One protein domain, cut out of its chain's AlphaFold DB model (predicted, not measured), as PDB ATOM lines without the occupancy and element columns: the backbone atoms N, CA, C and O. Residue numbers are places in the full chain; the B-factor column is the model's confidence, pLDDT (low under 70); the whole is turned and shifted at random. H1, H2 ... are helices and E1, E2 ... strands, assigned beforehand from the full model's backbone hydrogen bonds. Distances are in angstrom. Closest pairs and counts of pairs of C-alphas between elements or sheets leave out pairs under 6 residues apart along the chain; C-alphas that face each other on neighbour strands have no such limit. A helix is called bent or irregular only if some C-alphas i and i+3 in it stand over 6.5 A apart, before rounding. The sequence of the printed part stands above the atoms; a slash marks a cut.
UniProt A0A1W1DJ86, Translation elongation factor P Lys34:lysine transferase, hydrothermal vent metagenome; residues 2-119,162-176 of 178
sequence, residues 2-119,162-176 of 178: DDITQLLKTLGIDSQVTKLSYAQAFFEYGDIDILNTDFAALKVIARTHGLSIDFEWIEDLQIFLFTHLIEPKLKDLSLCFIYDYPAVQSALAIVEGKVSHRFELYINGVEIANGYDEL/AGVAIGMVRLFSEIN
ATOM      1  N   ASP A   2      22.396  -3.468  36.721       95.31
ATOM      2  CA  ASP A   2      22.037  -4.320  35.578       95.31
ATOM      3  C   ASP A   2      21.916  -3.519  34.271       95.31
ATOM      4  O   ASP A   2      22.468  -3.938  33.258       95.31
ATOM      5  N   ASP A   3      21.353  -2.306  34.316       95.56
ATOM      6  CA  ASP A   3      21.320  -1.396  33.157       95.56
ATOM      7  C   ASP A   3      22.722  -1.049  32.635       95.56
ATOM      8  O   ASP A   3      22.949  -0.993  31.429       95.56
ATOM      9  N   ILE A   4      23.696  -0.875  33.534       95.25
ATOM     10  CA  ILE A   4      25.095  -0.612  33.160       95.25
ATOM     11  C   ILE A   4      25.711  -1.861  32.537       95.25
ATOM     12  O   ILE A   4      26.414  -1.773  31.537       95.25
ATOM     13  N   THR A   5      25.414  -3.036  33.088       95.38
ATOM     14  CA  THR A   5      25.854  -4.308  32.502       95.38
ATOM     15  C   THR A   5      25.291  -4.470  31.088       95.38
ATOM     16  O   THR A   5      26.015  -4.858  30.173       95.38
ATOM     17  N   GLN A   6      24.021  -4.119  30.878       95.44
ATOM     18  CA  GLN A   6      23.389  -4.153  29.563       95.44
ATOM     19  C   GLN A   6      23.983  -3.112  28.601       95.44
ATOM     20  O   GLN A   6      24.193  -3.414  27.423       95.44
ATOM     21  N   LEU A   7      24.300  -1.909  29.088       93.94
ATOM     22  CA  LEU A   7      25.015  -0.887  28.320       93.94
ATOM     23  C   LEU A   7      26.373  -1.414  27.843       93.94
ATOM     24  O   LEU A   7      26.674  -1.327  26.656       93.94
ATOM     25  N   LEU A   8      27.167  -2.013  28.734       94.12
ATOM     26  CA  LEU A   8      28.489  -2.546  28.400       94.12
ATOM     27  C   LEU A   8      28.397  -3.694  27.387       94.12
ATOM     28  O   LEU A   8      29.136  -3.691  26.404       94.12
ATOM     29  N   LYS A   9      27.416  -4.594  27.531       93.88
ATOM     30  CA  LYS A   9      27.125  -5.627  26.520       93.88
ATOM     31  C   LYS A   9      26.783  -5.033  25.159       93.88
ATOM     32  O   LYS A   9      27.263  -5.514  24.137       93.88
ATOM     33  N   THR A  10      25.988  -3.964  25.138       93.94
ATOM     34  CA  THR A  10      25.632  -3.250  23.899       93.94
ATOM     35  C   THR A  10      26.859  -2.606  23.244       93.94
ATOM     36  O   THR A  10      26.932  -2.526  22.021       93.94
ATOM     37  N   LEU A  11      27.853  -2.207  24.041       91.88
ATOM     38  CA  LEU A  11      29.152  -1.708  23.575       91.88
ATOM     39  C   LEU A  11      30.146  -2.829  23.209       91.88
ATOM     40  O   LEU A  11      31.297  -2.537  22.898       91.88
ATOM     41  N   GLY A  12      29.722  -4.098  23.225       90.50
ATOM     42  CA  GLY A  12      30.550  -5.250  22.854       90.50
ATOM     43  C   GLY A  12      31.387  -5.839  23.994       90.50
ATOM     44  O   GLY A  12      32.237  -6.689  23.743       90.50
ATOM     45  N   ILE A  13      31.152  -5.422  25.240       89.81
ATOM     46  CA  ILE A  13      31.856  -5.935  26.419       89.81
ATOM     47  C   ILE A  13      30.980  -6.995  27.080       89.81
ATOM     48  O   ILE A  13      30.060  -6.683  27.836       89.81
ATOM     49  N   ASP A  14      31.282  -8.260  26.806       86.81
ATOM     50  CA  ASP A  14      30.601  -9.409  27.411       86.81
ATOM     51  C   ASP A  14      31.585 -10.196  28.282       86.81
ATOM     52  O   ASP A  14      32.051 -11.281  27.943       86.81
ATOM     53  N   SER A  15      31.995  -9.562  29.380       87.62
ATOM     54  CA  SER A  15      32.897 -10.144  30.377       87.62
ATOM     55  C   SER A  15      32.127 -10.625  31.601       87.62
ATOM     56  O   SER A  15      31.022 -10.160  31.888       87.62
ATOM     57  N   GLN A  16      32.734 -11.543  32.354       91.56
ATOM     58  CA  GLN A  16      32.191 -11.965  33.639       91.56
ATOM     59  C   GLN A  16      32.062 -10.758  34.578       91.56
ATOM     60  O   GLN A  16      33.019 -10.014  34.785       91.56
ATOM     61  N   VAL A  17      30.867 -10.592  35.146       96.06
ATOM     62  CA  VAL A  17      30.557  -9.545  36.122       96.06
ATOM     63  C   VAL A  17      30.742 -10.105  37.523       96.06
ATOM     64  O   VAL A  17      30.014 -11.008  37.936       96.06
ATOM     65  N   THR A  18      31.673  -9.527  38.267       97.62
ATOM     66  CA  THR A  18      31.827  -9.756  39.702       97.62
ATOM     67  C   THR A  18      31.071  -8.669  40.463       97.62
ATOM     68  O   THR A  18      31.108  -7.497  40.087       97.62
ATOM     69  N   LYS A  19      30.374  -9.035  41.539       98.25
ATOM     70  CA  LYS A  19      29.746  -8.091  42.472       98.25
ATOM     71  C   LYS A  19      30.261  -8.428  43.871       98.25
ATOM     72  O   LYS A  19      30.061  -9.553  44.315       98.25
ATOM     73  N   LEU A  20      30.918  -7.480  44.529       98.38
ATOM     74  CA  LEU A  20      31.386  -7.602  45.909       98.38
ATOM     75  C   LEU A  20      30.818  -6.443  46.716       98.38
ATOM     76  O   LEU A  20      30.884  -5.294  46.278       98.38
ATOM     77  N   SER A  21      30.287  -6.713  47.904       98.75
ATOM     78  CA  SER A  21      30.054  -5.616  48.837       98.75
ATOM     79  C   SER A  21      31.397  -5.037  49.290       98.75
ATOM     80  O   SER A  21      32.424  -5.721  49.294       98.75
ATOM     81  N   TYR A  22      31.407  -3.777  49.711       98.62
ATOM     82  CA  TYR A  22      32.595  -3.105  50.220       98.62
ATOM     83  C   TYR A  22      33.189  -3.887  51.397       98.62
ATOM     84  O   TYR A  22      34.394  -4.120  51.460       98.62
ATOM     85  N   ALA A  23      32.325  -4.385  52.287       98.56
ATOM     86  CA  ALA A  23      32.726  -5.237  53.399       98.56
ATOM     87  C   ALA A  23      33.311  -6.582  52.944       98.56
ATOM     88  O   ALA A  23      34.331  -7.004  53.482       98.56
ATOM     89  N   GLN A  24      32.708  -7.240  51.946       98.56
ATOM     90  CA  GLN A  24      33.241  -8.486  51.385       98.56
ATOM     91  C   GLN A  24      34.623  -8.277  50.773       98.56
ATOM     92  O   GLN A  24      35.530  -9.047  51.067       98.56
ATOM     93  N   ALA A  25      34.814  -7.211  49.994       98.44
ATOM     94  CA  ALA A  25      36.105  -6.912  49.386       98.44
ATOM     95  C   ALA A  25      37.200  -6.714  50.452       98.44
ATOM     96  O   ALA A  25      38.289  -7.276  50.337       98.44
ATOM     97  N   PHE A  26      36.897  -5.981  51.529       98.56
ATOM     98  CA  PHE A  26      37.811  -5.820  52.663       98.56
ATOM     99  C   PHE A  26      38.101  -7.121  53.409       98.56
ATOM    100  O   PHE A  26      39.244  -7.350  53.806       98.56
ATOM    101  N   PHE A  27      37.096  -7.975  53.587       98.12
ATOM    102  CA  PHE A  27      37.283  -9.268  54.230       98.12
ATOM    103  C   PHE A  27      38.168 -10.187  53.375       98.12
ATOM    104  O   PHE A  27      39.157 -10.719  53.866       98.12
ATOM    105  N   GLU A  28      37.869 -10.315  52.081       97.56
ATOM    106  CA  GLU A  28      38.578 -11.217  51.165       97.56
ATOM    107  C   GLU A  28      40.027 -10.797  50.898       97.56
ATOM    108  O   GLU A  28      40.917 -11.648  50.841       97.56
ATOM    109  N   TYR A  29      40.280  -9.499  50.722       96.44
ATOM    110  CA  TYR A  29      41.592  -9.010  50.292       96.44
ATOM    111  C   TYR A  29      42.414  -8.353  51.401       96.44
ATOM    112  O   TYR A  29      43.626  -8.193  51.237       96.44
ATOM    113  N   GLY A  30      41.775  -7.966  52.506       94.12
ATOM    114  CA  GLY A  30      42.412  -7.277  53.624       94.12
ATOM    115  C   GLY A  30      42.366  -8.024  54.956       94.12
ATOM    116  O   GLY A  30      43.147  -7.664  55.830       94.12
ATOM    117  N   ASP A  31      41.500  -9.033  55.122       96.62
ATOM    118  CA  ASP A  31      41.171  -9.637  56.429       96.62
ATOM    119  C   ASP A  31      40.694  -8.581  57.451       96.62
ATOM    120  O   ASP A  31      41.079  -8.567  58.621       96.62
ATOM    121  N   ILE A  32      39.880  -7.623  56.982       98.00
ATOM    122  CA  ILE A  32      39.377  -6.503  57.792       98.00
ATOM    123  C   ILE A  32      37.850  -6.513  57.794       98.00
ATOM    124  O   ILE A  32      37.210  -6.380  56.752       98.00
ATOM    125  N   ASP A  33      37.248  -6.551  58.983       98.06
ATOM    126  CA  ASP A  33      35.829  -6.236  59.157       98.06
ATOM    127  C   ASP A  33      35.630  -4.711  59.183       98.06
ATOM    128  O   ASP A  33      35.571  -4.069  60.238       98.06
ATOM    129  N   ILE A  34      35.577  -4.114  57.994       98.19
ATOM    130  CA  ILE A  34      35.618  -2.656  57.806       98.19
ATOM    131  C   ILE A  34      34.413  -1.910  58.406       98.19
ATOM    132  O   ILE A  34      34.513  -0.715  58.685       98.19
ATOM    133  N   LEU A  35      33.283  -2.597  58.625       97.75
ATOM    134  CA  LEU A  35      32.046  -2.012  59.164       97.75
ATOM    135  C   LEU A  35      31.951  -2.090  60.696       97.75
ATOM    136  O   LEU A  35      31.114  -1.411  61.306       97.75
ATOM    137  N   ASN A  36      32.756  -2.945  61.330       97.44
ATOM    138  CA  ASN A  36      32.756  -3.128  62.784       97.44
ATOM    139  C   ASN A  36      34.069  -2.701  63.453       97.44
ATOM    140  O   ASN A  36      34.083  -2.500  64.666       97.44
ATOM    141  N   THR A  37      35.145  -2.521  62.687       97.88
ATOM    142  CA  THR A  37      36.433  -2.054  63.210       97.88
ATOM    143  C   THR A  37      36.408  -0.543  63.442       97.88
ATOM    144  O   THR A  37      36.105   0.231  62.534       97.88
ATOM    145  N   ASP A  38      36.731  -0.114  64.664       97.50
ATOM    146  CA  ASP A  38      36.760   1.306  65.015       97.50
ATOM    147  C   ASP A  38      37.969   2.052  64.419       97.50
ATOM    148  O   ASP A  38      38.929   1.466  63.911       97.50
ATOM    149  N   PHE A  39      37.933   3.384  64.494       97.81
ATOM    150  CA  PHE A  39      38.946   4.232  63.873       97.81
ATOM    151  C   PHE A  39      40.362   4.009  64.432       97.81
ATOM    152  O   PHE A  39      41.340   4.059  63.684       97.81
ATOM    153  N   ALA A  40      40.494   3.748  65.736       97.88
ATOM    154  CA  ALA A  40      41.794   3.538  66.364       97.88
ATOM    155  C   ALA A  40      42.407   2.204  65.921       97.88
ATOM    156  O   ALA A  40      43.590   2.152  65.575       97.88
ATOM    157  N   ALA A  41      41.596   1.148  65.862       97.94
ATOM    158  CA  ALA A  41      42.000  -0.154  65.355       97.94
ATOM    159  C   ALA A  41      42.361  -0.098  63.860       97.94
ATOM    160  O   ALA A  41      43.402  -0.631  63.471       97.94
ATOM    161  N   LEU A  42      41.599   0.631  63.035       98.25
ATOM    162  CA  LEU A  42      41.951   0.843  61.625       98.25
ATOM    163  C   LEU A  42      43.299   1.559  61.460       98.25
ATOM    164  O   LEU A  42      44.067   1.200  60.569       98.25
ATOM    165  N   LYS A  43      43.646   2.520  62.330       98.19
ATOM    166  CA  LYS A  43      44.984   3.147  62.315       98.19
ATOM    167  C   LYS A  43      46.091   2.148  62.655       98.19
ATOM    168  O   LYS A  43      47.173   2.217  62.074       98.19
ATOM    169  N   VAL A  44      45.846   1.217  63.579       98.06
ATOM    170  CA  VAL A  44      46.807   0.144  63.880       98.06
ATOM    171  C   VAL A  44      47.003  -0.749  62.658       98.06
ATOM    172  O   VAL A  44      48.148  -0.984  62.280       98.06
ATOM    173  N   ILE A  45      45.918  -1.168  62.004       97.44
ATOM    174  CA  ILE A  45      45.966  -1.976  60.777       97.44
ATOM    175  C   ILE A  45      46.702  -1.227  59.659       97.44
ATOM    176  O   ILE A  45      47.639  -1.751  59.071       97.44
ATOM    177  N   ALA A  46      46.380   0.041  59.402       97.62
ATOM    178  CA  ALA A  46      47.097   0.838  58.406       97.62
ATOM    179  C   ALA A  46      48.614   0.858  58.669       97.62
ATOM    180  O   ALA A  46      49.417   0.650  57.758       97.62
ATOM    181  N   ARG A  47      49.020   1.005  59.937       97.44
ATOM    182  CA  ARG A  47      50.432   0.963  60.328       97.44
ATOM    183  C   ARG A  47      51.085  -0.401  60.069       97.44
ATOM    184  O   ARG A  47      52.249  -0.413  59.672       97.44
ATOM    185  N   THR A  48      50.395  -1.530  60.266       96.88
ATOM    186  CA  THR A  48      50.972  -2.861  59.970       96.88
ATOM    187  C   THR A  48      51.222  -3.064  58.476       96.88
ATOM    188  O   THR A  48      52.167  -3.758  58.111       96.88
ATOM    189  N   HIS A  49      50.451  -2.390  57.621       95.81
ATOM    190  CA  HIS A  49      50.674  -2.331  56.175       95.81
ATOM    191  C   HIS A  49      51.692  -1.259  55.740       95.81
ATOM    192  O   HIS A  49      51.913  -1.074  54.546       95.81
ATOM    193  N   GLY A  50      52.325  -0.546  56.681       96.81
ATOM    194  CA  GLY A  50      53.273   0.530  56.374       96.81
ATOM    195  C   GLY A  50      52.619   1.781  55.774       96.81
ATOM    196  O   GLY A  50      53.296   2.571  55.121       96.81
ATOM    197  N   LEU A  51      51.312   1.953  55.974       97.19
ATOM    198  CA  LEU A  51      50.524   3.058  55.442       97.19
ATOM    199  C   LEU A  51      50.441   4.225  56.441       97.19
ATOM    200  O   LEU A  51      50.639   4.063  57.649       97.19
ATOM    201  N   SER A  52      50.139   5.421  55.924       95.06
ATOM    202  CA  SER A  52      49.888   6.603  56.757       95.06
ATOM    203  C   SER A  52      48.705   6.376  57.704       95.06
ATOM    204  O   SER A  52      47.747   5.682  57.372       95.06
ATOM    205  N   ILE A  53      48.768   7.009  58.873       95.44
ATOM    206  CA  ILE A  53      47.688   7.039  59.872       95.44
ATOM    207  C   ILE A  53      47.205   8.465  60.163       95.44
ATOM    208  O   ILE A  53      46.413   8.671  61.090       95.44
ATOM    209  N   ASP A  54      47.728   9.438  59.415       94.94
ATOM    210  CA  ASP A  54      47.474  10.867  59.583       94.94
ATOM    211  C   ASP A  54      46.124  11.250  58.966       94.94
ATOM    212  O   ASP A  54      46.030  11.886  57.919       94.94
ATOM    213  N   PHE A  55      45.068  10.742  59.599       94.19
ATOM    214  CA  PHE A  55      43.679  10.947  59.220       94.19
ATOM    215  C   PHE A  55      42.882  11.395  60.438       94.19
ATOM    216  O   PHE A  55      43.037  10.845  61.535       94.19
ATOM    217  N   GLU A  56      41.997  12.359  60.226       91.81
ATOM    218  CA  GLU A  56      41.108  12.910  61.255       91.81
ATOM    219  C   GLU A  56      39.713  12.270  61.217       91.81
ATOM    220  O   GLU A  56      39.045  12.182  62.245       91.81
ATOM    221  N   TRP A  57      39.300  11.748  60.059       93.44
ATOM    222  CA  TRP A  57      38.010  11.091  59.872       93.44
ATOM    223  C   TRP A  57      38.171   9.631  59.447       93.44
ATOM    224  O   TRP A  57      39.088   9.280  58.699       93.44
ATOM    225  N   ILE A  58      37.267   8.774  59.928       96.00
ATOM    226  CA  ILE A  58      37.316   7.331  59.665       96.00
ATOM    227  C   ILE A  58      37.095   7.022  58.185       96.00
ATOM    228  O   ILE A  58      37.786   6.163  57.644       96.00
ATOM    229  N   GLU A  59      36.195   7.743  57.517       95.62
ATOM    230  CA  GLU A  59      35.896   7.539  56.103       95.62
ATOM    231  C   GLU A  59      37.111   7.810  55.211       95.62
ATOM    232  O   GLU A  59      37.350   7.058  54.269       95.62
ATOM    233  N   ASP A  60      37.935   8.806  55.548       95.50
ATOM    234  CA  ASP A  60      39.137   9.127  54.776       95.50
ATOM    235  C   ASP A  60      40.175   7.995  54.902       95.50
ATOM    236  O   ASP A  60      40.809   7.612  53.918       95.50
ATOM    237  N   LEU A  61      40.302   7.396  56.094       97.81
ATOM    238  CA  LEU A  61      41.163   6.231  56.308       97.81
ATOM    239  C   LEU A  61      40.612   4.969  55.628       97.81
ATOM    240  O   LEU A  61      41.385   4.202  55.062       97.81
ATOM    241  N   GLN A  62      39.298   4.742  55.664       98.06
ATOM    242  CA  GLN A  62      38.668   3.613  54.971       98.06
ATOM    243  C   GLN A  62      38.896   3.699  53.458       98.06
ATOM    244  O   GLN A  62      39.313   2.715  52.854       98.06
ATOM    245  N   ILE A  63      38.703   4.882  52.861       97.44
ATOM    246  CA  ILE A  63      39.010   5.140  51.446       97.44
ATOM    247  C   ILE A  63      40.491   4.873  51.172       97.44
ATOM    248  O   ILE A  63      40.829   4.153  50.237       97.44
ATOM    249  N   PHE A  64      41.385   5.386  52.018       97.94
ATOM    250  CA  PHE A  64      42.818   5.183  51.842       97.94
ATOM    251  C   PHE A  64      43.217   3.702  51.897       97.94
ATOM    252  O   PHE A  64      43.984   3.241  51.050       97.94
ATOM    253  N   LEU A  65      42.671   2.936  52.845       98.25
ATOM    254  CA  LEU A  65      42.874   1.490  52.922       98.25
ATOM    255  C   LEU A  65      42.305   0.776  51.692       98.25
ATOM    256  O   LEU A  65      42.963  -0.114  51.159       98.25
ATOM    257  N   PHE A  66      41.131   1.185  51.208       98.06
ATOM    258  CA  PHE A  66      40.520   0.608  50.013       98.06
ATOM    259  C   PHE A  66      41.431   0.780  48.792       98.06
ATOM    260  O   PHE A  66      41.774  -0.201  48.131       98.06
ATOM    261  N   THR A  67      41.931   1.994  48.562       96.44
ATOM    262  CA  THR A  67      42.836   2.293  47.446       96.44
ATOM    263  C   THR A  67      44.156   1.521  47.512       96.44
ATOM    264  O   THR A  67      44.712   1.156  46.478       96.44
ATOM    265  N   HIS A  68      44.680   1.232  48.706       96.75
ATOM    266  CA  HIS A  68      45.979   0.558  48.843       96.75
ATOM    267  C   HIS A  68      45.881  -0.966  48.921       96.75
ATOM    268  O   HIS A  68      46.795  -1.657  48.471       96.75
ATOM    269  N   LEU A  69      44.809  -1.495  49.509       97.06
ATOM    270  CA  LEU A  69      44.675  -2.926  49.782       97.06
ATOM    271  C   LEU A  69      43.737  -3.621  48.793       97.06
ATOM    272  O   LEU A  69      43.973  -4.781  48.454       97.06
ATOM    273  N   ILE A  70      42.706  -2.919  48.317       97.44
ATOM    274  CA  ILE A  70      41.584  -3.511  47.583       97.44
ATOM    275  C   ILE A  70      41.657  -3.187  46.092       97.44
ATOM    276  O   ILE A  70      41.736  -4.112  45.286       97.44
ATOM    277  N   GLU A  71      41.724  -1.907  45.704       95.62
ATOM    278  CA  GLU A  71      41.799  -1.495  44.287       95.62
ATOM    279  C   GLU A  71      42.874  -2.246  43.474       95.62
ATOM    280  O   GLU A  71      42.578  -2.666  42.350       95.62
ATOM    281  N   PRO A  72      44.092  -2.519  43.998       95.69
ATOM    282  CA  PRO A  72      45.095  -3.268  43.246       95.69
ATOM    283  C   PRO A  72      44.664  -4.695  42.894       95.69
ATOM    284  O   PRO A  72      45.153  -5.229  41.901       95.69
ATOM    285  N   LYS A  73      43.771  -5.307  43.683       96.50
ATOM    286  CA  LYS A  73      43.222  -6.652  43.449       96.50
ATOM    287  C   LYS A  73      42.108  -6.650  42.410       96.50
ATOM    288  O   LYS A  73      41.919  -7.641  41.713       96.50
ATOM    289  N   LEU A  74      41.411  -5.524  42.251       95.62
ATOM    290  CA  LEU A  74      40.342  -5.384  41.258       95.62
ATOM    291  C   LEU A  74      40.871  -5.391  39.817       95.62
ATOM    292  O   LEU A  74      40.098  -5.613  38.891       95.62
ATOM    293  N   LYS A  75      42.181  -5.191  39.614       93.12
ATOM    294  CA  LYS A  75      42.837  -5.294  38.299       93.12
ATOM    295  C   LYS A  75      42.724  -6.677  37.671       93.12
ATOM    296  O   LYS A  75      42.672  -6.783  36.451       93.12
ATOM    297  N   ASP A  76      42.658  -7.712  38.503       92.75
ATOM    298  CA  ASP A  76      42.535  -9.100  38.056       92.75
ATOM    299  C   ASP A  76      41.077  -9.471  37.714       92.75
ATOM    300  O   ASP A  76      40.804 -10.569  37.230       92.75
ATOM    301  N   LEU A  77      40.129  -8.553  37.947       92.12
ATOM    302  CA  LEU A  77      38.713  -8.711  37.636       92.12
ATOM    303  C   LEU A  77      38.360  -7.882  36.396       92.12
ATOM    304  O   LEU A  77      38.529  -6.663  36.375       92.12
ATOM    305  N   SER A  78      37.808  -8.533  35.371       92.06
ATOM    306  CA  SER A  78      37.445  -7.851  34.120       92.06
ATOM    307  C   SER A  78      36.390  -6.764  34.333       92.06
ATOM    308  O   SER A  78      36.498  -5.674  33.780       92.06
ATOM    309  N   LEU A  79      35.367  -7.052  35.141       95.88
ATOM    310  CA  LEU A  79      34.292  -6.123  35.467       95.88
ATOM    311  C   LEU A  79      33.834  -6.396  36.901       95.88
ATOM    312  O   LEU A  79      33.340  -7.483  37.199       95.88
ATOM    313  N   CYS A  80      33.998  -5.421  37.791       97.88
ATOM    314  CA  CYS A  80      33.670  -5.563  39.204       97.88
ATOM    315  C   CYS A  80      32.806  -4.403  39.696       97.88
ATOM    316  O   CYS A  80      33.200  -3.243  39.605       97.88
ATOM    317  N   PHE A  81      31.638  -4.716  40.247       98.56
ATOM    318  CA  PHE A  81      30.888  -3.774  41.066       98.56
ATOM    319  C   PHE A  81      31.320  -3.905  42.520       98.56
ATOM    320  O   PHE A  81      31.256  -5.002  43.080       98.56
ATOM    321  N   ILE A  82      31.676  -2.778  43.128       98.69
ATOM    322  CA  ILE A  82      31.795  -2.639  44.577       98.69
ATOM    323  C   ILE A  82      30.548  -1.913  45.058       98.69
ATOM    324  O   ILE A  82      30.214  -0.868  44.509       98.69
ATOM    325  N   TYR A  83      29.821  -2.467  46.022       98.69
ATOM    326  CA  TYR A  83      28.545  -1.904  46.479       98.69
ATOM    327  C   TYR A  83      28.400  -1.937  47.999       98.69
ATOM    328  O   TYR A  83      29.265  -2.473  48.680       98.69
ATOM    329  N   ASP A  84      27.339  -1.347  48.550       98.50
ATOM    330  CA  ASP A  84      27.115  -1.264  50.000       98.50
ATOM    331  C   ASP A  84      28.281  -0.576  50.736       98.50
ATOM    332  O   ASP A  84      28.831  -1.085  51.717       98.50
ATOM    333  N   TYR A  85      28.684   0.600  50.238       98.56
ATOM    334  CA  TYR A  85      29.714   1.426  50.882       98.56
ATOM    335  C   TYR A  85      29.287   1.787  52.312       98.56
ATOM    336  O   TYR A  85      28.085   1.942  52.556       98.56
ATOM    337  N   PRO A  86      30.225   1.985  53.260       98.31
ATOM    338  CA  PRO A  86      29.895   2.386  54.625       98.31
ATOM    339  C   PRO A  86      28.973   3.608  54.648       98.31
ATOM    340  O   PRO A  86      29.118   4.506  53.824       98.31
ATOM    341  N   ALA A  87      28.056   3.681  55.614       97.06
ATOM    342  CA  ALA A  87      27.086   4.776  55.723       97.06
ATOM    343  C   ALA A  87      27.738   6.174  55.739       97.06
ATOM    344  O   ALA A  87      27.202   7.119  55.175       97.06
ATOM    345  N   VAL A  88      28.931   6.295  56.330       94.81
ATOM    346  CA  VAL A  88      29.732   7.536  56.360       94.81
ATOM    347  C   VAL A  88      30.295   7.946  54.989       94.81
ATOM    348  O   VAL A  88      30.782   9.058  54.826       94.81
ATOM    349  N   GLN A  89      30.219   7.058  53.997       96.56
ATOM    350  CA  GLN A  89      30.611   7.260  52.601       96.56
ATOM    351  C   GLN A  89      29.389   7.244  51.664       96.56
ATOM    352  O   GLN A  89      29.526   6.954  50.473       96.56
ATOM    353  N   SER A  90      28.190   7.539  52.175       96.38
ATOM    354  CA  SER A  90      26.944   7.461  51.402       96.38
ATOM    355  C   SER A  90      26.862   8.447  50.241       96.38
ATOM    356  O   SER A  90      26.131   8.194  49.289       96.38
ATOM    357  N   ALA A  91      27.604   9.556  50.290       95.25
ATOM    358  CA  ALA A  91      27.392  10.689  49.395       95.25
ATOM    359  C   ALA A  91      25.911  11.120  49.425       95.25
ATOM    360  O   ALA A  91      25.456  11.625  50.445       95.25
ATOM    361  N   LEU A  92      25.162  10.908  48.341       96.62
ATOM    362  CA  LEU A  92      23.728  11.213  48.242       96.62
ATOM    363  C   LEU A  92      22.852   9.953  48.181       96.62
ATOM    364  O   LEU A  92      21.704  10.023  47.754       96.62
ATOM    365  N   ALA A  93      23.392   8.809  48.600       97.88
ATOM    366  CA  ALA A  93      22.679   7.544  48.620       97.88
ATOM    367  C   ALA A  93      21.816   7.368  49.878       97.88
ATOM    368  O   ALA A  93      22.161   7.851  50.962       97.88
ATOM    369  N   ILE A  94      20.754   6.572  49.753       97.25
ATOM    370  CA  ILE A  94      19.998   6.043  50.892       97.25
ATOM    371  C   ILE A  94      20.923   5.204  51.787       97.25
ATOM    372  O   ILE A  94      21.776   4.452  51.309       97.25
ATOM    373  N   VAL A  95      20.742   5.328  53.103       97.50
ATOM    374  CA  VAL A  95      21.485   4.582  54.126       97.50
ATOM    375  C   VAL A  95      20.569   3.571  54.807       97.50
ATOM    376  O   VAL A  95      19.492   3.923  55.287       97.50
ATOM    377  N   GLU A  96      21.035   2.328  54.918       96.94
ATOM    378  CA  GLU A  96      20.364   1.249  55.637       96.94
ATOM    379  C   GLU A  96      21.344   0.583  56.614       96.94
ATOM    380  O   GLU A  96      22.319  -0.071  56.236       96.94
ATOM    381  N   GLY A  97      21.111   0.775  57.913       97.12
ATOM    382  CA  GLY A  97      22.000   0.262  58.952       97.12
ATOM    383  C   GLY A  97      23.405   0.867  58.865       97.12
ATOM    384  O   GLY A  97      23.597   2.040  59.173       97.12
ATOM    385  N   LYS A  98      24.401   0.048  58.505       97.56
ATOM    386  CA  LYS A  98      25.821   0.447  58.429       97.56
ATOM    387  C   LYS A  98      26.309   0.745  57.014       97.56
ATOM    388  O   LYS A  98      27.460   1.149  56.853       97.56
ATOM    389  N   VAL A  99      25.464   0.531  56.013       98.56
ATOM    390  CA  VAL A  99      25.824   0.645  54.600       98.56
ATOM    391  C   VAL A  99      24.913   1.640  53.898       98.56
ATOM    392  O   VAL A  99      23.863   2.032  54.405       98.56
ATOM    393  N   SER A 100      25.349   2.072  52.730       98.38
ATOM    394  CA  SER A 100      24.616   2.937  51.824       98.38
ATOM    395  C   SER A 100      24.363   2.201  50.520       98.38
ATOM    396  O   SER A 100      25.212   1.430  50.077       98.38
ATOM    397  N   HIS A 101      23.225   2.459  49.880       98.25
ATOM    398  CA  HIS A 101      22.848   1.874  48.590       98.25
ATOM    399  C   HIS A 101      23.602   2.571  47.443       98.25
ATOM    400  O   HIS A 101      23.022   3.071  46.482       98.25
ATOM    401  N   ARG A 102      24.926   2.641  47.580       98.56
ATOM    402  CA  ARG A 102      25.895   3.190  46.634       98.56
ATOM    403  C   ARG A 102      26.701   2.051  46.032       98.56
ATOM    404  O   ARG A 102      27.037   1.084  46.716       98.56
ATOM    405  N   PHE A 103      27.072   2.201  44.770       98.62
ATOM    406  CA  PHE A 103      28.023   1.329  44.112       98.62
ATOM    407  C   PHE A 103      28.997   2.099  43.233       98.62
ATOM    408  O   PHE A 103      28.713   3.191  42.746       98.62
ATOM    409  N   GLU A 104      30.123   1.461  42.962       98.62
ATOM    410  CA  GLU A 104      31.064   1.849  41.929       98.62
ATOM    411  C   GLU A 104      31.313   0.674  40.987       98.62
ATOM    412  O   GLU A 104      31.224  -0.493  41.375       98.62
ATOM    413  N   LEU A 105      31.595   0.986  39.729       98.25
ATOM    414  CA  LEU A 105      32.011   0.025  38.718       98.25
ATOM    415  C   LEU A 105      33.498   0.201  38.443       98.25
ATOM    416  O   LEU A 105      33.925   1.290  38.069       98.25
ATOM    417  N   TYR A 106      34.236  -0.899  38.503       97.69
ATOM    418  CA  TYR A 106      35.628  -1.007  38.105       97.69
ATOM    419  C   TYR A 106      35.758  -1.911  36.872       97.69
ATOM    420  O   TYR A 106      35.146  -2.979  36.814       97.69
ATOM    421  N   ILE A 107      36.566  -1.497  35.894       95.44
ATOM    422  CA  ILE A 107      36.979  -2.313  34.740       95.44
ATOM    423  C   ILE A 107      38.504  -2.377  34.757       95.44
ATOM    424  O   ILE A 107      39.150  -1.333  34.767       95.44
ATOM    425  N   ASN A 108      39.073  -3.585  34.832       91.44
ATOM    426  CA  ASN A 108      40.520  -3.817  34.975       91.44
ATOM    427  C   ASN A 108      41.168  -2.957  36.085       91.44
ATOM    428  O   ASN A 108      42.286  -2.456  35.954       91.44
ATOM    429  N   GLY A 109      40.450  -2.763  37.196       91.88
ATOM    430  CA  GLY A 109      40.887  -1.943  38.331       91.88
ATOM    431  C   GLY A 109      40.827  -0.424  38.120       91.88
ATOM    432  O   GLY A 109      41.299   0.312  38.980       91.88
ATOM    433  N   VAL A 110      40.242   0.064  37.023       94.69
ATOM    434  CA  VAL A 110      39.947   1.488  36.816       94.69
ATOM    435  C   VAL A 110      38.492   1.770  37.172       94.69
ATOM    436  O   VAL A 110      37.591   1.137  36.634       94.69
ATOM    437  N   GLU A 111      38.253   2.743  38.051       97.38
ATOM    438  CA  GLU A 111      36.907   3.214  38.396       97.38
ATOM    439  C   GLU A 111      36.250   3.917  37.190       97.38
ATOM    440  O   GLU A 111      36.713   4.961  36.713       97.38
ATOM    441  N   ILE A 112      35.148   3.345  36.708       97.56
ATOM    442  CA  ILE A 112      34.401   3.776  35.523       97.56
ATOM    443  C   ILE A 112      33.130   4.532  35.881       97.56
ATOM    444  O   ILE A 112      32.769   5.480  35.177       97.56
ATOM    445  N   ALA A 113      32.426   4.105  36.924       98.19
ATOM    446  CA  ALA A 113      31.143   4.688  37.279       98.19
ATOM    447  C   ALA A 113      30.920   4.697  38.785       98.19
ATOM    448  O   ALA A 113      31.398   3.808  39.481       98.19
ATOM    449  N   ASN A 114      30.117   5.650  39.241       98.44
ATOM    450  CA  ASN A 114      29.632   5.753  40.610       98.44
ATOM    451  C   ASN A 114      28.127   6.020  40.552       98.44
ATOM    452  O   ASN A 114      27.680   6.885  39.794       98.44
ATOM    453  N   GLY A 115      27.344   5.228  41.273       98.31
ATOM    454  CA  GLY A 115      25.893   5.321  41.267       98.31
ATOM    455  C   GLY A 115      25.283   4.982  42.612       98.31
ATOM    456  O   GLY A 115      25.924   4.386  43.476       98.31
ATOM    457  N   TYR A 116      24.039   5.398  42.800       97.06
ATOM    458  CA  TYR A 116      23.369   5.344  44.090       97.06
ATOM    459  C   TYR A 116      21.849   5.277  43.929       97.06
ATOM    460  O   TYR A 116      21.303   5.802  42.958       97.06
ATOM    461  N   ASP A 117      21.179   4.610  44.871       97.44
ATOM    462  CA  ASP A 117      19.751   4.819  45.130       97.44
ATOM    463  C   ASP A 117      19.609   6.160  45.857       97.44
ATOM    464  O   ASP A 117      20.188   6.350  46.930       97.44
ATOM    465  N   GLU A 118      18.949   7.121  45.218       96.81
ATOM    466  CA  GLU A 118      19.035   8.539  45.573       96.81
ATOM    467  C   GLU A 118      18.270   8.846  46.866       96.81
ATOM    468  O   GLU A 118      17.148   8.378  47.079       96.81
ATOM    469  N   LEU A 119      18.822   9.735  47.697       96.75
ATOM    470  CA  LEU A 119      18.028  10.432  48.711       96.75
ATOM    471  C   LEU A 119      16.829  11.120  48.051       96.75
ATOM    472  O   LEU A 119      16.879  11.552  46.895       96.75
ATOM    473  N   ALA A 162      17.290   5.765  40.956       96.50
ATOM    474  CA  ALA A 162      18.723   5.581  41.101       96.50
ATOM    475  C   ALA A 162      19.454   6.390  40.026       96.50
ATOM    476  O   ALA A 162      19.005   6.461  38.877       96.50
ATOM    477  N   GLY A 163      20.581   6.981  40.406       95.69
ATOM    478  CA  GLY A 163      21.475   7.724  39.529       95.69
ATOM    479  C   GLY A 163      22.777   6.970  39.283       95.69
ATOM    480  O   GLY A 163      23.227   6.177  40.109       95.69
ATOM    481  N   VAL A 164      23.409   7.212  38.134       97.88
ATOM    482  CA  VAL A 164      24.797   6.802  37.883       97.88
ATOM    483  C   VAL A 164      25.517   7.847  37.037       97.88
ATOM    484  O   VAL A 164      25.011   8.290  36.007       97.88
ATOM    485  N   ALA A 165      26.728   8.204  37.451       98.06
ATOM    486  CA  ALA A 165      27.676   8.969  36.658       98.06
ATOM    487  C   ALA A 165      28.722   8.023  36.053       98.06
ATOM    488  O   ALA A 165      29.316   7.217  36.767       98.06
ATOM    489  N   ILE A 166      28.960   8.127  34.742       97.75
ATOM    490  CA  ILE A 166      29.935   7.305  34.008       97.75
ATOM    491  C   ILE A 166      31.038   8.204  33.445       97.75
ATOM    492  O   ILE A 166      30.778   9.158  32.708       97.75
ATOM    493  N   GLY A 167      32.291   7.877  33.754       97.00
ATOM    494  CA  GLY A 167      33.464   8.544  33.205       97.00
ATOM    495  C   GLY A 167      33.737   8.103  31.770       97.00
ATOM    496  O   GLY A 167      34.531   7.196  31.553       97.00
ATOM    497  N   MET A 168      33.133   8.771  30.780       94.69
ATOM    498  CA  MET A 168      33.228   8.387  29.358       94.69
ATOM    499  C   MET A 168      34.663   8.206  28.844       94.69
ATOM    500  O   MET A 168      34.939   7.257  28.118       94.69
ATOM    501  N   VAL A 169      35.594   9.082  29.240       94.25
ATOM    502  CA  VAL A 169      37.009   8.978  28.835       94.25
ATOM    503  C   VAL A 169      37.659   7.715  29.407       94.25
ATOM    504  O   VAL A 169      38.352   7.008  28.681       94.25
ATOM    505  N   ARG A 170      37.411   7.411  30.688       95.00
ATOM    506  CA  ARG A 170      37.927   6.197  31.339       95.00
ATOM    507  C   ARG A 170      37.300   4.951  30.722       95.00
ATOM    508  O   ARG A 170      38.022   4.027  30.377       95.00
ATOM    509  N   LEU A 171      35.982   4.972  30.503       94.38
ATOM    510  CA  LEU A 171      35.259   3.888  29.845       94.38
ATOM    511  C   LEU A 171      35.893   3.577  28.490       94.38
ATOM    512  O   LEU A 171      36.333   2.455  28.283       94.38
ATOM    513  N   PHE A 172      35.997   4.565  27.599       91.94
ATOM    514  CA  PHE A 172      36.563   4.366  26.264       91.94
ATOM    515  C   PHE A 172      38.022   3.902  26.277       91.94
ATOM    516  O   PHE A 172      38.395   3.102  25.421       91.94
ATOM    517  N   SER A 173      38.819   4.356  27.248       91.38
ATOM    518  CA  SER A 173      40.193   3.877  27.442       91.38
ATOM    519  C   SER A 173      40.244   2.383  27.765       91.38
ATOM    520  O   SER A 173      41.093   1.675  27.231       91.38
ATOM    521  N   GLU A 174      39.336   1.890  28.608       89.94
ATOM    522  CA  GLU A 174      39.344   0.487  29.038       89.94
ATOM    523  C   GLU A 174      38.739  -0.472  28.012       89.94
ATOM    524  O   GLU A 174      39.142  -1.631  27.923       89.94
ATOM    525  N   ILE A 175      37.774  -0.010  27.214       85.44
ATOM    526  CA  ILE A 175      36.981  -0.912  26.367       85.44
ATOM    527  C   ILE A 175      37.529  -1.058  24.945       85.44
ATOM    528  O   ILE A 175      36.957  -1.819  24.171       85.44
ATOM    529  N   ASN A 176      38.625  -0.358  24.604       67.75
ATOM    530  CA  ASN A 176      39.314  -0.418  23.305       67.75
ATOM    531  C   ASN A 176      38.339  -0.589  22.123       67.75
ATOM    532  O   ASN A 176      38.427  -1.565  21.374       67.75
TER     533      ASN A 176
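What this domain is: This is residues 2 to 119 and 162 to 176 of the 178 residues of the protein "Translation elongation factor P Lys34:lysine transferase" of hydrothermal vent metagenome (UniProt A0A1W1DJ86). A twisted, curled sheet of five strands has helices gathered at its two ends: H1 and H5 towards one end of the longest axis, H2 and H4 towards the other, with H3 beyond them packing on H4. The 133 printed residues hold five named helices and five named strands in the order H1 E1 H2 H3 H4 E2 E3 E4 E5 H5, class mixed, helices and strands. The sheet is mixed, in the order E1 E2 E3 E4 E5. The whole is compact, with a radius of gyration of the C-alphas of 15.2 A and spans of 46 by 32 by 23 A.

How they stand to each other: H1, residues 2 to 10, only grazes the sheet with its residues 4 to 8; its closest C-alphas with E1, residues 17 to 21, are those of Thr 5 and Val 17, 7.9 A apart. E1 is an edge strand, parallel to E2, residues 79 to 86, with N 18 and O 79 2.8 A apart. H2, residues 22 to 30, stands up from the sheet by 52 degrees at a height of 6.9 A, only just over E1 with 3 C-alphas. H3, residues 39 to 48, is not on the sheet; it touches residues 58 to 65 of H4, residues 58 to 74, at a steep tilt of 40 degrees, the same way, closest at the C-alphas of Phe 39 and Ile 58, 5.5 A. H4 touches H2 with its residues 66 to 73 alone, at a steep tilt of 63 degrees, the same way, closest at the C-alphas of Tyr 29 and Ile 70, 6.1 A. H4 only grazes the sheet; it has a kink of 38 degrees near residue 68 and is only just irregular, C-alphas 69 and 72 being 6.6 A apart. E2, E3, residues 99 to 107, and E4, residues 110 to 117, form a meander, each strand the antiparallel neighbour of the one before; N 82 and O 104 are 2.9 A apart, N 103 and O 115 2.8 A. E1, H2 H3 H4 and E2 make a strand-helix-strand unit, two parallel neighbour strands with helices between. E5, residues 162 to 166, is the other edge strand, antiparallel to E4, with N 116 and O 163 2.9 A apart. H5, residues 168 to 175, is on the sheet, its closest C-alphas with E4 being those of Ile 112 and Leu 171, 5.7 A apart. In H1, H2, H3 and H5 every O i to N i+4 pair is within hydrogen-bond range; in H4, 10 of 13 are.

Where its parts are: H1 begins at C-alpha 2 (22.037, -4.320, 35.578). H4 spans 22.6 A, E2 21.4 A, E3 23.0 A and E4 22.1 A from first to last C-alpha; E3 bends by 59 degrees at residue 102. H5 ends at C-alpha 175 (36.981, -0.912, 26.367).

The domain as a whole: The C-alphas of Thr 10 and Ala 40 are the two farthest apart, 45.9 A. Residues 120 to 161 are not printed, and C-alphas 119 and 162 are 9.1 A apart across the cut. The link from E2 to E3 is long, 12 residues. Mean pLDDT of the printed part is 95.9; residue 176 is under 70.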